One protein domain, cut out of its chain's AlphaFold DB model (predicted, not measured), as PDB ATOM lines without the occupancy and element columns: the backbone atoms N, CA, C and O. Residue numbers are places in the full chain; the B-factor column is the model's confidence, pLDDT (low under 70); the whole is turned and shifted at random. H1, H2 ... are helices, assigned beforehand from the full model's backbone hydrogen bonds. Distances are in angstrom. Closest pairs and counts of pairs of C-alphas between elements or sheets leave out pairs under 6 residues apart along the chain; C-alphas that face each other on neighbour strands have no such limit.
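AT A GLANCE: This is residues 156 to 263 of the 272 residues of an uncharacterized protein of Leucosporidium creatinivorum (UniProt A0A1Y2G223). Picture a small cluster of short helices built round one longer helix, H6: H1, H4 and H5 pack on it, H2 packs on H1, and H3 lies at the edge of the cluster. From the far end of H6 the chain folds back into a long arm, H7, which passes near H6 and whose residues 253 to 263 stick out free. The printed part has 108 residues with seven named helices, H1 to H7 in chain order, and no named strand; the class is all helix. It is compact, with a radius of gyration of the C-alphas of 14.6 A, yet elongated, spanning 52 by 33 by 21 A.

IN THESE COORDINATES: Find C-alpha 156 at (85.413, 29.011, -119.758), where H1 begins and runs to residue 162. Next come H2, residues 164 to 167, H3, residues 169 to 177, H4, residues 187 to 191, and H5, residues 197 to 202. At C-alpha 210, (77.386, 23.793, -105.690), H6 begins and runs 25.8 A to residue 227. H7, residues 239 to 263, runs 36.2 A and ends at (79.122, 40.322, -89.046).

HOW THE PARTS SIT: Start at the hub, H6. H5 touches its residues 211 to 219, a helical hairpin at a shallow tilt of 8 degrees, opposite ways; the closest C-alphas, of Tyr 198 and Pro 212, are 4.9 A apart. H4 touches residues 219 to 223 of H6, closest at the C-alphas of Leu 191 and Val 219, 5.7 A. H1 touches residues 214 to 218 of H6, about perpendicular at 84 degrees, closest at the C-alphas of Ile 162 and Ala 218, 6.8 A. H2 touches H1, where the C-alphas of Ala 160 and Ala 167 are 5.1 A apart. H3 is close to H1 but not clearly touching, 7.3 A between the C-alphas of Ala 156 and Leu 172. H6 and H7 are near each other. In H1, H3, H4, H5, H6 and H7 every O i to N i+4 pair is within hydrogen-bond range; H2 is too short for one.

THE WHOLE: The C-alphas farthest apart, of Gly 229 and Glu 263, stand at 52.2 A. The printed part has no cut, and the link from H6 to H7 is long. Mean pLDDT of the printed part is 70.3; look for low values at residues 225 to 256, for instance.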
ATOM      1  N   ALA A 156      86.354  27.892-119.820       80.19
ATOM      2  CA  ALA A 156      85.413  29.011-119.758       80.19
ATOM      3  C   ALA A 156      84.161  28.780-120.620       80.19
ATOM      4  O   ALA A 156      83.041  28.983-120.152       80.19
ATOM      5  N   SER A 157      84.336  28.339-121.871       78.88
ATOM      6  CA  SER A 157      83.217  28.077-122.787       78.88
ATOM      7  C   SER A 157      82.370  26.879-122.347       78.88
ATOM      8  O   SER A 157      81.144  26.920-122.455       78.88
ATOM      9  N   PHE A 158      83.000  25.849-121.777       81.25
ATOM     10  CA  PHE A 158      82.302  24.696-121.220       81.25
ATOM     11  C   PHE A 158      81.494  25.085-119.981       81.25
ATOM     12  O   PHE A 158      80.300  24.806-119.920       81.25
ATOM     13  N   LEU A 159      82.089  25.821-119.040       81.25
ATOM     14  CA  LEU A 159      81.394  26.328-117.856       81.25
ATOM     15  C   LEU A 159      80.210  27.234-118.227       81.25
ATOM     16  O   LEU A 159      79.125  27.084-117.664       81.25
ATOM     17  N   ALA A 160      80.384  28.110-119.221       80.94
ATOM     18  CA  ALA A 160      79.313  28.953-119.748       80.94
ATOM     19  C   ALA A 160      78.154  28.140-120.352       80.94
ATOM     20  O   ALA A 160      77.005  28.572-120.272       80.94
ATOM     21  N   SER A 161      78.448  26.969-120.934       76.75
ATOM     22  CA  SER A 161      77.432  26.068-121.497       76.75
ATOM     23  C   SER A 161      76.587  25.372-120.426       76.75
ATOM     24  O   SER A 161      75.426  25.057-120.675       76.75
ATOM     25  N   ILE A 162      77.139  25.177-119.222       76.94
ATOM     26  CA  ILE A 162      76.399  24.627-118.080       76.94
ATOM     27  C   ILE A 162      75.461  25.701-117.520       76.94
ATOM     28  O   ILE A 162      74.264  25.455-117.360       76.94
ATOM     29  N   HIS A 163      75.998  26.893-117.225       73.31
ATOM     30  CA  HIS A 163      75.203  28.051-116.823       73.31
ATOM     31  C   HIS A 163      75.972  29.380-116.996       73.31
ATOM     32  O   HIS A 163      77.151  29.455-116.635       73.31
ATOM     33  N   PRO A 164      75.317  30.480-117.428       71.19
ATOM     34  CA  PRO A 164      75.973  31.780-117.611       71.19
ATOM     35  C   PRO A 164      76.664  32.338-116.356       71.19
ATOM     36  O   PRO A 164      77.641  33.076-116.467       71.19
ATOM     37  N   SER A 165      76.200  31.978-115.152       69.44
ATOM     38  CA  SER A 165      76.807  32.442-113.891       69.44
ATOM     39  C   SER A 165      78.226  31.909-113.661       69.44
ATOM     40  O   SER A 165      78.994  32.520-112.914       69.44
ATOM     41  N   PHE A 166      78.602  30.798-114.298       74.31
ATOM     42  CA  PHE A 166      79.954  30.246-114.195       74.31
ATOM     43  C   PHE A 166      80.968  30.979-115.080       74.31
ATOM     44  O   PHE A 166      82.167  30.860-114.856       74.31
ATOM     45  N   ALA A 167      80.498  31.798-116.024       72.81
ATOM     46  CA  ALA A 167      81.332  32.674-116.846       72.81
ATOM     47  C   ALA A 167      81.510  34.077-116.237       72.81
ATOM     48  O   ALA A 167      81.956  35.006-116.913       72.81
ATOM     49  N   THR A 168      81.134  34.269-114.969       78.38
ATOM     50  CA  THR A 168      81.318  35.561-114.301       78.38
ATOM     51  C   THR A 168      82.806  35.839-114.057       78.38
ATOM     52  O   THR A 168      83.552  34.918-113.713       78.38
ATOM     53  N   PRO A 169      83.259  37.106-114.150       75.62
ATOM     54  CA  PRO A 169      84.665  37.458-113.926       75.62
ATOM     55  C   PRO A 169      85.212  36.978-112.577       75.62
ATOM     56  O   PRO A 169      86.385  36.650-112.471       75.62
ATOM     57  N   HIS A 170      84.353  36.904-111.555       74.81
ATOM     58  CA  HIS A 170      84.724  36.418-110.230       74.81
ATOM     59  C   HIS A 170      85.087  34.926-110.227       74.81
ATOM     60  O   HIS A 170      86.148  34.562-109.728       74.81
ATOM     61  N   VAL A 171      84.244  34.073-110.822       75.19
ATOM     62  CA  VAL A 171      84.496  32.624-110.908       75.19
ATOM     63  C   VAL A 171      85.720  32.344-111.778       75.19
ATOM     64  O   VAL A 171      86.573  31.551-111.395       75.19
ATOM     65  N   LEU A 172      85.854  33.046-112.907       82.12
ATOM     66  CA  LEU A 172      87.006  32.890-113.799       82.12
ATOM     67  C   LEU A 172      88.325  33.296-113.119       82.12
ATOM     68  O   LEU A 172      89.306  32.565-113.225       82.12
ATOM     69  N   ALA A 173      88.333  34.399-112.364       77.94
ATOM     70  CA  ALA A 173      89.510  34.836-111.612       77.94
ATOM     71  C   ALA A 173      89.887  33.862-110.482       77.94
ATOM     72  O   ALA A 173      91.071  33.655-110.223       77.94
ATOM     73  N   LEU A 174      88.901  33.243-109.818       77.94
ATOM     74  CA  LEU A 174      89.153  32.214-108.804       77.94
ATOM     75  C   LEU A 174      89.783  30.956-109.413       77.94
ATOM     76  O   LEU A 174      90.712  30.408-108.826       77.94
ATOM     77  N   LEU A 175      89.318  30.521-110.587       80.88
ATOM     78  CA  LEU A 175      89.898  29.378-111.301       80.88
ATOM     79  C   LEU A 175      91.350  29.656-111.703       80.88
ATOM     80  O   LEU A 175      92.239  28.856-111.415       80.88
ATOM     81  N   GLU A 176      91.606  30.829-112.281       82.69
ATOM     82  CA  GLU A 176      92.945  31.244-112.701       82.69
ATOM     83  C   GLU A 176      93.917  31.350-111.513       82.69
ATOM     84  O   GLU A 176      95.022  30.812-111.564       82.69
ATOM     85  N   ALA A 177      93.479  31.939-110.393       79.00
ATOM     86  CA  ALA A 177      94.274  32.042-109.166       79.00
ATOM     87  C   ALA A 177      94.604  30.680-108.523       79.00
ATOM     88  O   ALA A 177      95.562  30.585-107.757       79.00
ATOM     89  N   ASN A 178      93.833  29.635-108.836       76.62
ATOM     90  CA  ASN A 178      94.039  28.270-108.349       76.62
ATOM     91  C   ASN A 178      94.673  27.352-109.415       76.62
ATOM     92  O   ASN A 178      94.621  26.131-109.290       76.62
ATOM     93  N   GLY A 179      95.304  27.926-110.447       78.62
ATOM     94  CA  GLY A 179      96.084  27.172-111.436       78.62
ATOM     95  C   GLY A 179      95.255  26.499-112.532       78.62
ATOM     96  O   GLY A 179      95.771  25.630-113.229       78.62
ATOM     97  N   LEU A 180      93.995  26.901-112.705       80.56
ATOM     98  CA  LEU A 180      93.107  26.447-113.775       80.56
ATOM     99  C   LEU A 180      92.767  27.628-114.694       80.56
ATOM    100  O   LEU A 180      91.670  28.181-114.591       80.56
ATOM    101  N   PRO A 181      93.687  28.061-115.578       81.94
ATOM    102  CA  PRO A 181      93.450  29.191-116.473       81.94
ATOM    103  C   PRO A 181      92.286  28.861-117.422       81.94
ATOM    104  O   PRO A 181      92.429  28.008-118.306       81.94
ATOM    105  N   PRO A 182      91.112  29.502-117.284       77.62
ATOM    106  CA  PRO A 182      89.884  28.995-117.890       77.62
ATOM    107  C   PRO A 182      89.834  29.183-119.415       77.62
ATOM    108  O   PRO A 182      89.063  28.513-120.095       77.62
ATOM    109  N   ASN A 183      90.676  30.054-119.972       78.50
ATOM    110  CA  ASN A 183      90.792  30.263-121.418       78.50
ATOM    111  C   ASN A 183      91.903  29.426-122.073       78.50
ATOM    112  O   ASN A 183      91.917  29.307-123.295       78.50
ATOM    113  N   GLU A 184      92.814  28.857-121.281       76.19
ATOM    114  CA  GLU A 184      93.946  28.051-121.764       76.19
ATOM    115  C   GLU A 184      93.738  26.555-121.498       76.19
ATOM    116  O   GLU A 184      94.270  25.714-122.219       76.19
ATOM    117  N   THR A 185      92.931  26.221-120.488       78.62
ATOM    118  CA  THR A 185      92.593  24.841-120.129       78.62
ATOM    119  C   THR A 185      91.563  24.282-121.103       78.62
ATOM    120  O   THR A 185      90.517  24.899-121.341       78.62
ATOM    121  N   ASN A 186      91.837  23.096-121.640       80.62
ATOM    122  CA  ASN A 186      90.925  22.384-122.523       80.62
ATOM    123  C   ASN A 186      89.823  21.700-121.697       80.62
ATOM    124  O   ASN A 186      90.110  20.994-120.731       80.62
ATOM    125  N   ALA A 187      88.553  21.864-122.071       76.88
ATOM    126  CA  ALA A 187      87.459  21.171-121.393       76.88
ATOM    127  C   ALA A 187      87.496  19.641-121.585       76.88
ATOM    128  O   ALA A 187      86.927  18.920-120.765       76.88
ATOM    129  N   GLU A 188      88.187  19.118-122.606       74.12
ATOM    130  CA  GLU A 188      88.411  17.668-122.740       74.12
ATOM    131  C   GLU A 188      89.215  17.077-121.586       74.12
ATOM    132  O   GLU A 188      88.997  15.916-121.225       74.12
ATOM    133  N   ASP A 189      90.086  17.876-120.970       74.75
ATOM    134  CA  ASP A 189      90.856  17.433-119.815       74.75
ATOM    135  C   ASP A 189      89.904  17.125-118.652       74.75
ATOM    136  O   ASP A 189      90.074  16.108-117.990       74.75
ATOM    137  N   LEU A 190      88.823  17.903-118.479       75.44
ATOM    138  CA  LEU A 190      87.788  17.617-117.478       75.44
ATOM    139  C   LEU A 190      87.000  16.344-117.776       75.44
ATOM    140  O   LEU A 190      86.688  15.583-116.862       75.44
ATOM    141  N   LEU A 191      86.662  16.107-119.045       71.94
ATOM    142  CA  LEU A 191      85.936  14.900-119.452       71.94
ATOM    143  C   LEU A 191      86.755  13.627-119.210       71.94
ATOM    144  O   LEU A 191      86.179  12.558-119.016       71.94
ATOM    145  N   SER A 192      88.079  13.754-119.187       76.75
ATOM    146  CA  SER A 192      89.016  12.653-118.960       76.75
ATOM    147  C   SER A 192      89.203  12.304-117.476       76.75
ATOM    148  O   SER A 192      89.847  11.305-117.174       76.75
ATOM    149  N   LEU A 193      88.640  13.087-116.545       68.94
ATOM    150  CA  LEU A 193      88.866  12.935-115.098       68.94
ATOM    151  C   LEU A 193      87.992  11.876-114.397       68.94
ATOM    152  O   LEU A 193      87.989  11.847-113.176       68.94
ATOM    153  N   ASP A 194      87.238  11.025-115.102       63.84
ATOM    154  CA  ASP A 194      86.577   9.800-114.579       63.84
ATOM    155  C   ASP A 194      85.928   9.869-113.165       63.84
ATOM    156  O   ASP A 194      85.882   8.890-112.421       63.84
ATOM    157  N   GLY A 195      85.357  11.020-112.784       64.56
ATOM    158  CA  GLY A 195      84.707  11.217-111.475       64.56
ATOM    159  C   GLY A 195      85.502  12.029-110.445       64.56
ATOM    160  O   GLY A 195      84.999  12.279-109.352       64.56
ATOM    161  N   GLU A 196      86.705  12.488-110.787       75.88
ATOM    162  CA  GLU A 196      87.565  13.315-109.929       75.88
ATOM    163  C   GLU A 196      87.342  14.828-110.109       75.88
ATOM    164  O   GLU A 196      87.958  15.639-109.418       75.88
ATOM    165  N   VAL A 197      86.415  15.233-110.984       77.62
ATOM    166  CA  VAL A 197      86.114  16.647-111.276       77.62
ATOM    167  C   VAL A 197      85.661  17.382-110.019       77.62
ATOM    168  O   VAL A 197      86.112  18.490-109.752       77.62
ATOM    169  N   TYR A 198      84.837  16.758-109.177       73.25
ATOM    170  CA  TYR A 198      84.462  17.347-107.893       73.25
ATOM    171  C   TYR A 198      85.692  17.620-107.014       73.25
ATOM    172  O   TYR A 198      85.773  18.667-106.378       73.25
ATOM    173  N   GLY A 199      86.665  16.703-107.008       73.94
ATOM    174  CA  GLY A 199      87.930  16.851-106.290       73.94
ATOM    175  C   GLY A 199      88.761  18.034-106.785       73.94
ATOM    176  O   GLY A 199      89.306  18.769-105.971       73.94
ATOM    177  N   LEU A 200      88.780  18.260-108.097       78.69
ATOM    178  CA  LEU A 200      89.514  19.362-108.718       78.69
ATOM    179  C   LEU A 200      88.955  20.744-108.332       78.69
ATOM    180  O   LEU A 200      89.717  21.687-108.148       78.69
ATOM    181  N   PHE A 201      87.630  20.871-108.202       76.38
ATOM    182  CA  PHE A 201      86.979  22.160-107.935       76.38
ATOM    183  C   PHE A 201      86.680  22.409-106.448       76.38
ATOM    184  O   PHE A 201      86.601  23.566-106.040       76.38
ATOM    185  N   LYS A 202      86.499  21.369-105.620       76.81
ATOM    186  CA  LYS A 202      86.126  21.527-104.195       76.81
ATOM    187  C   LYS A 202      87.203  22.222-103.356       76.81
ATOM    188  O   LYS A 202      86.875  22.828-102.341       76.81
ATOM    189  N   ASP A 203      88.468  22.101-103.763       74.19
ATOM    190  CA  ASP A 203      89.618  22.630-103.022       74.19
ATOM    191  C   ASP A 203      89.925  24.093-103.415       74.19
ATOM    192  O   ASP A 203      90.806  24.731-102.838       74.19
ATOM    193  N   ILE A 204      89.158  24.661-104.357       76.56
ATOM    194  CA  ILE A 204      89.261  26.059-104.782       76.56
ATOM    195  C   ILE A 204      88.646  26.952-103.705       76.56
ATOM    196  O   ILE A 204      87.424  27.069-103.563       76.56
ATOM    197  N   HIS A 205      89.509  27.617-102.940       66.88
ATOM    198  CA  HIS A 205      89.090  28.530-101.884       66.88
ATOM    199  C   HIS A 205      88.207  29.662-102.434       66.88
ATOM    200  O   HIS A 205      88.628  30.441-103.285       66.88
ATOM    201  N   GLY A 206      86.986  29.775-101.899       67.38
ATOM    202  CA  GLY A 206      86.008  30.796-102.294       67.38
ATOM    203  C   GLY A 206      84.985  30.332-103.331       67.38
ATOM    204  O   GLY A 206      84.048  31.076-103.613       67.38
ATOM    205  N   LEU A 207      85.115  29.112-103.860       72.44
ATOM    206  CA  LEU A 207      84.117  28.515-104.741       72.44
ATOM    207  C   LEU A 207      83.002  27.844-103.915       72.44
ATOM    208  O   LEU A 207      83.277  27.063-103.006       72.44
ATOM    209  N   ASP A 208      81.735  28.147-104.213       75.69
ATOM    210  CA  ASP A 208      80.585  27.494-103.567       75.69
ATOM    211  C   ASP A 208      80.552  26.005-103.950       75.69
ATOM    212  O   ASP A 208      80.709  25.678-105.126       75.69
ATOM    213  N   ALA A 209      80.319  25.110-102.981       71.06
ATOM    214  CA  ALA A 209      80.279  23.654-103.164       71.06
ATOM    215  C   ALA A 209      79.257  23.178-104.216       71.06
ATOM    216  O   ALA A 209      79.380  22.064-104.738       71.06
ATOM    217  N   LEU A 210      78.283  24.020-104.565       69.31
ATOM    218  CA  LEU A 210      77.386  23.793-105.690       69.31
ATOM    219  C   LEU A 210      78.124  23.768-107.037       69.31
ATOM    220  O   LEU A 210      77.831  22.914-107.869       69.31
ATOM    221  N   ILE A 211      79.080  24.672-107.264       73.00
ATOM    222  CA  ILE A 211      79.782  24.788-108.550       73.00
ATOM    223  C   ILE A 211      80.542  23.487-108.877       73.00
ATOM    224  O   ILE A 211      80.266  22.910-109.930       73.00
ATOM    225  N   PRO A 212      81.394  22.931-107.987       74.75
ATOM    226  CA  PRO A 212      82.005  21.616-108.183       74.75
ATOM    227  C   PRO A 212      80.992  20.498-108.460       74.75
ATOM    228  O   PRO A 212      81.226  19.658-109.327       74.75
ATOM    229  N   ALA A 213      79.861  20.474-107.741       72.75
ATOM    230  CA  ALA A 213      78.837  19.440-107.901       72.75
ATOM    231  C   ALA A 213      78.186  19.484-109.291       72.75
ATOM    232  O   ALA A 213      77.959  18.447-109.910       72.75
ATOM    233  N   MET A 214      77.933  20.684-109.807       73.81
ATOM    234  CA  MET A 214      77.295  20.879-111.107       73.81
ATOM    235  C   MET A 214      78.241  20.656-112.278       73.81
ATOM    236  O   MET A 214      77.831  20.104-113.297       73.81
ATOM    237  N   VAL A 215      79.509  21.041-112.134       79.88
ATOM    238  CA  VAL A 215      80.532  20.739-113.140       79.88
ATOM    239  C   VAL A 215      80.749  19.224-113.226       79.88
ATOM    240  O   VAL A 215      80.777  18.677-114.326       79.88
ATOM    241  N   GLN A 216      80.805  18.524-112.088       80.50
ATOM    242  CA  GLN A 216      80.892  17.058-112.034       80.50
ATOM    243  C   GLN A 216      79.706  16.369-112.730       80.50
ATOM    244  O   GLN A 216      79.890  15.400-113.472       80.50
ATOM    245  N   ASP A 217      78.495  16.860-112.492       74.81
ATOM    246  CA  ASP A 217      77.262  16.344-113.084       74.81
ATOM    247  C   ASP A 217      77.201  16.596-114.605       74.81
ATOM    248  O   ASP A 217      76.944  15.679-115.389       74.81
ATOM    249  N   ALA A 218      77.567  17.803-115.051       75.81
ATOM    250  CA  ALA A 218      77.674  18.139-116.470       75.81
ATOM    251  C   ALA A 218      78.717  17.281-117.206       75.81
ATOM    252  O   ALA A 218      78.443  16.791-118.304       75.81
ATOM    253  N   VAL A 219      79.881  17.040-116.591       77.69
ATOM    254  CA  VAL A 219      80.908  16.134-117.133       77.69
ATOM    255  C   VAL A 219      80.383  14.699-117.227       77.69
ATOM    256  O   VAL A 219      80.568  14.046-118.254       77.69
ATOM    257  N   SER A 220      79.674  14.211-116.205       74.69
ATOM    258  CA  SER A 220      79.083  12.867-116.224       74.69
ATOM    259  C   SER A 220      78.088  12.698-117.377       74.69
ATOM    260  O   SER A 220      78.173  11.724-118.131       74.69
ATOM    261  N   ARG A 221      77.202  13.681-117.593       70.06
ATOM    262  CA  ARG A 221      76.257  13.688-118.724       70.06
ATOM    263  C   ARG A 221      76.964  13.740-120.077       70.06
ATOM    264  O   ARG A 221      76.594  12.993-120.984       70.06
ATOM    265  N   ALA A 222      77.979  14.589-120.218       71.25
ATOM    266  CA  ALA A 222      78.764  14.681-121.446       71.25
ATOM    267  C   ALA A 222      79.442  13.336-121.776       71.25
ATOM    268  O   ALA A 222      79.350  12.861-122.909       71.25
ATOM    269  N   ASN A 223      80.016  12.656-120.779       70.12
ATOM    270  CA  ASN A 223      80.609  11.327-120.951       70.12
ATOM    271  C   ASN A 223      79.571  10.251-121.304       70.12
ATOM    272  O   ASN A 223      79.805   9.452-122.212       70.12
ATOM    273  N   GLN A 224      78.391  10.257-120.678       71.56
ATOM    274  CA  GLN A 224      77.300   9.339-121.036       71.56
ATOM    275  C   GLN A 224      76.846   9.514-122.494       71.56
ATOM    276  O   GLN A 224      76.605   8.528-123.191       71.56
ATOM    277  N   ARG A 225      76.777  10.756-122.990       67.88
ATOM    278  CA  ARG A 225      76.425  11.044-124.393       67.88
ATOM    279  C   ARG A 225      77.506  10.581-125.368       67.88
ATOM    280  O   ARG A 225      77.162  10.021-126.409       67.88
ATOM    281  N   ARG A 226      78.790  10.739-125.019       67.62
ATOM    282  CA  ARG A 226      79.911  10.196-125.811       67.62
ATOM    283  C   ARG A 226      79.826   8.677-125.932       67.62
ATOM    284  O   ARG A 226      79.967   8.146-127.031       67.62
ATOM    285  N   LEU A 227      79.533   7.987-124.830       66.25
ATOM    286  CA  LEU A 227      79.359   6.529-124.814       66.25
ATOM    287  C   LEU A 227      78.148   6.069-125.642       66.25
ATOM    288  O   LEU A 227      78.181   4.990-126.226       66.25
ATOM    289  N   ALA A 228      77.105   6.898-125.744       67.19
ATOM    290  CA  ALA A 228      75.929   6.652-126.579       67.19
ATOM    291  C   ALA A 228      76.118   7.019-128.070       67.19
ATOM    292  O   ALA A 228      75.172   6.903-128.848       67.19
ATOM    293  N   GLY A 229      77.313   7.460-128.485       50.84
ATOM    294  CA  GLY A 229      77.615   7.832-129.873       50.84
ATOM    295  C   GLY A 229      77.132   9.227-130.292       50.84
ATOM    296  O   GLY A 229      77.121   9.533-131.484       50.84
ATOM    297  N   GLY A 230      76.732  10.078-129.343       53.03
ATOM    298  CA  GLY A 230      76.375  11.472-129.607       53.03
ATOM    299  C   GLY A 230      77.606  12.353-129.849       53.03
ATOM    300  O   GLY A 230      78.622  12.216-129.169       53.03
ATOM    301  N   GLN A 231      77.508  13.289-130.797       48.72
ATOM    302  CA  GLN A 231      78.503  14.348-130.993       48.72
ATOM    303  C   GLN A 231      78.079  15.601-130.215       48.72
ATOM    304  O   GLN A 231      77.106  16.256-130.582       48.72
ATOM    305  N   GLY A 232      78.792  15.934-129.134       54.75
ATOM    306  CA  GLY A 232      78.619  17.203-128.419       54.75
ATOM    307  C   GLY A 232      79.122  17.189-126.973       54.75
ATOM    308  O   GLY A 232      78.937  16.206-126.260       54.75
ATOM    309  N   MET A 233      79.718  18.305-126.536       56.50
ATOM    310  CA  MET A 233      80.062  18.594-125.129       56.50
ATOM    311  C   MET A 233      79.003  19.457-124.433       56.50
ATOM    312  O   MET A 233      79.307  20.200-123.506       56.50
ATOM    313  N   ASP A 234      77.763  19.412-124.915       58.38
ATOM    314  CA  ASP A 234      76.682  20.210-124.355       58.38
ATOM    315  C   ASP A 234      76.341  19.707-122.942       58.38
ATOM    316  O   ASP A 234      75.720  18.655-122.777       58.38
ATOM    317  N   GLY A 235      76.814  20.440-121.933       56.31
ATOM    318  CA  GLY A 235      76.545  20.202-120.517       56.31
ATOM    319  C   GLY A 235      75.298  20.923-120.009       56.31
ATOM    320  O   GLY A 235      75.100  20.962-118.792       56.31
ATOM    321  N   SER A 236      74.499  21.514-120.910       61.84
ATOM    322  CA  SER A 236      73.338  22.323-120.547       61.84
ATOM    323  C   SER A 236      72.368  21.569-119.643       61.84
ATOM    324  O   SER A 236      72.046  20.392-119.842       61.84
ATOM    325  N   LEU A 237      71.929  22.288-118.614       56.94
ATOM    326  CA  LEU A 237      70.904  21.848-117.679       56.94
ATOM    327  C   LEU A 237      69.542  21.869-118.362       56.94
ATOM    328  O   LEU A 237      69.248  22.784-119.141       56.94
ATOM    329  N   ASP A 238      68.685  20.909-118.024       65.50
ATOM    330  CA  ASP A 238      67.290  20.984-118.443       65.50
ATOM    331  C   ASP A 238      66.552  22.147-117.744       65.50
ATOM    332  O   ASP A 238      67.011  22.722-116.754       65.50
ATOM    333  N   ALA A 239      65.381  22.521-118.264       52.97
ATOM    334  CA  ALA A 239      64.611  23.648-117.736       52.97
ATOM    335  C   ALA A 239      64.202  23.481-116.255       52.97
ATOM    336  O   ALA A 239      64.019  24.472-115.550       52.97
ATOM    337  N   GLY A 240      64.048  22.248-115.763       54.03
ATOM    338  CA  GLY A 240      63.743  21.961-114.360       54.03
ATOM    339  C   GLY A 240      64.969  22.082-113.452       54.03
ATOM    340  O   GLY A 240      64.854  22.554-112.317       54.03
ATOM    341  N   GLU A 241      66.138  21.699-113.952       57.97
ATOM    342  CA  GLU A 241      67.438  21.846-113.297       57.97
ATOM    343  C   GLU A 241      67.881  23.314-113.233       57.97
ATOM    344  O   GLU A 241      68.327  23.758-112.174       57.97
ATOM    345  N   GLN A 242      67.655  24.101-114.292       59.03
ATOM    346  CA  GLN A 242      67.856  25.559-114.282       59.03
ATOM    347  C   GLN A 242      67.038  26.230-113.174       59.03
ATOM    348  O   GLN A 242      67.564  27.008-112.383       59.03
ATOM    349  N   LEU A 243      65.766  25.857-113.033       62.09
ATOM    350  CA  LEU A 243      64.860  26.428-112.031       62.09
ATOM    351  C   LEU A 243      65.229  26.037-110.587       62.09
ATOM    352  O   LEU A 243      64.891  26.746-109.634       62.09
ATOM    353  N   ARG A 244      65.904  24.892-110.402       58.38
ATOM    354  CA  ARG A 244      66.504  24.493-109.118       58.38
ATOM    355  C   ARG A 244      67.790  25.267-108.843       58.38
ATOM    356  O   ARG A 244      67.979  25.695-107.706       58.38
ATOM    357  N   LEU A 245      68.622  25.471-109.863       59.19
ATOM    358  CA  LEU A 245      69.848  26.258-109.778       59.19
ATOM    359  C   LEU A 245      69.554  27.715-109.415       59.19
ATOM    360  O   LEU A 245      70.145  28.235-108.476       59.19
ATOM    361  N   GLU A 246      68.605  28.352-110.095       63.09
ATOM    362  CA  GLU A 246      68.189  29.725-109.799       63.09
ATOM    363  C   GLU A 246      67.688  29.860-108.357       63.09
ATOM    364  O   GLU A 246      68.096  30.771-107.639       63.09
ATOM    365  N   ARG A 247      66.867  28.907-107.888       63.75
ATOM    366  CA  ARG A 247      66.403  28.880-106.492       63.75
ATOM    367  C   ARG A 247      67.546  28.708-105.500       63.75
ATOM    368  O   ARG A 247      67.529  29.337-104.444       63.75
ATOM    369  N   PHE A 248      68.521  27.864-105.819       61.59
ATOM    370  CA  PHE A 248      69.687  27.674-104.971       61.59
ATOM    371  C   PHE A 248      70.552  28.937-104.923       61.59
ATOM    372  O   PHE A 248      70.849  29.406-103.831       61.59
ATOM    373  N   ILE A 249      70.887  29.531-106.076       56.50
ATOM    374  CA  ILE A 249      71.675  30.771-106.165       56.50
ATOM    375  C   ILE A 249      71.000  31.881-105.360       56.50
ATOM    376  O   ILE A 249      71.654  32.534-104.551       56.50
ATOM    377  N   GLN A 250      69.685  32.042-105.514       63.06
ATOM    378  CA  GLN A 250      68.909  33.016-104.751       63.06
ATOM    379  C   GLN A 250      69.012  32.768-103.236       63.06
ATOM    380  O   GLN A 250      69.267  33.695-102.471       63.06
ATOM    381  N   THR A 251      68.898  31.509-102.802       63.78
ATOM    382  CA  THR A 251      68.989  31.136-101.380       63.78
ATOM    383  C   THR A 251      70.400  31.356-100.814       63.78
ATOM    384  O   THR A 251      70.549  31.818 -99.682       63.78
ATOM    385  N   SER A 252      71.444  31.055-101.590       53.88
ATOM    386  CA  SER A 252      72.842  31.254-101.187       53.88
ATOM    387  C   SER A 252      73.215  32.734-101.102       53.88
ATOM    388  O   SER A 252      73.872  33.133-100.140       53.88
ATOM    389  N   ILE A 253      72.740  33.565-102.040       55.91
ATOM    390  CA  ILE A 253      72.907  35.028-101.987       55.91
ATOM    391  C   ILE A 253      72.258  35.579-100.711       55.91
ATOM    392  O   ILE A 253      72.907  36.291 -99.947       55.91
ATOM    393  N   GLU A 254      71.017  35.186-100.421       65.62
ATOM    394  CA  GLU A 254      70.299  35.625 -99.217       65.62
ATOM    395  C   GLU A 254      71.005  35.191 -97.921       65.62
ATOM    396  O   GLU A 254      71.085  35.960 -96.957       65.62
ATOM    397  N   ALA A 255      71.567  33.980 -97.887       64.19
ATOM    398  CA  ALA A 255      72.336  33.488 -96.747       64.19
ATOM    399  C   ALA A 255      73.653  34.259 -96.550       64.19
ATOM    400  O   ALA A 255      74.027  34.576 -95.417       64.19
ATOM    401  N   GLN A 256      74.342  34.595 -97.641       60.03
ATOM    402  CA  GLN A 256      75.599  35.340 -97.606       60.03
ATOM    403  C   GLN A 256      75.379  36.800 -97.187       60.03
ATOM    404  O   GLN A 256      76.112  37.312 -96.338       60.03
ATOM    405  N   GLU A 257      74.324  37.448 -97.685       70.19
ATOM    406  CA  GLU A 257      73.917  38.789 -97.247       70.19
ATOM    407  C   GLU A 257      73.524  38.815 -95.767       70.19
ATOM    408  O   GLU A 257      73.856  39.758 -95.043       70.19
ATOM    409  N   ARG A 258      72.840  37.773 -95.282       71.00
ATOM    410  CA  ARG A 258      72.492  37.644 -93.863       71.00
ATOM    411  C   ARG A 258      73.738  37.542 -92.990       71.00
ATOM    412  O   ARG A 258      73.831  38.255 -91.993       71.00
ATOM    413  N   LYS A 259      74.708  36.725 -93.400       68.69
ATOM    414  CA  LYS A 259      75.981  36.562 -92.695       68.69
ATOM    415  C   LYS A 259      76.780  37.871 -92.655       68.69
ATOM    416  O   LYS A 259      77.231  38.268 -91.588       68.69
ATOM    417  N   GLN A 260      76.843  38.608 -93.765       67.12
ATOM    418  CA  GLN A 260      77.475  39.935 -93.804       67.12
ATOM    419  C   GLN A 260      76.753  40.966 -92.919       67.12
ATOM    420  O   GLN A 260      77.400  41.799 -92.282       67.12
ATOM    421  N   ARG A 261      75.416  40.920 -92.834       69.69
ATOM    422  CA  ARG A 261      74.624  41.780 -91.929       69.69
ATOM    423  C   ARG A 261      74.817  41.438 -90.452       69.69
ATOM    424  O   ARG A 261      74.739  42.326 -89.607       69.69
ATOM    425  N   GLU A 262      75.034  40.171 -90.131       70.25
ATOM    426  CA  GLU A 262      75.320  39.714 -88.768       70.25
ATOM    427  C   GLU A 262      76.755  40.070 -88.356       70.25
ATOM    428  O   GLU A 262      76.956  40.602 -87.266       70.25
ATOM    429  N   GLU A 263      77.728  39.908 -89.255       64.44
ATOM    430  CA  GLU A 263      79.122  40.322 -89.046       64.44
ATOM    431  C   GLU A 263      79.256  41.848 -88.895       64.44
ATOM    432  O   GLU A 263      79.973  42.322 -88.018       64.44
TER     433      GLU A 263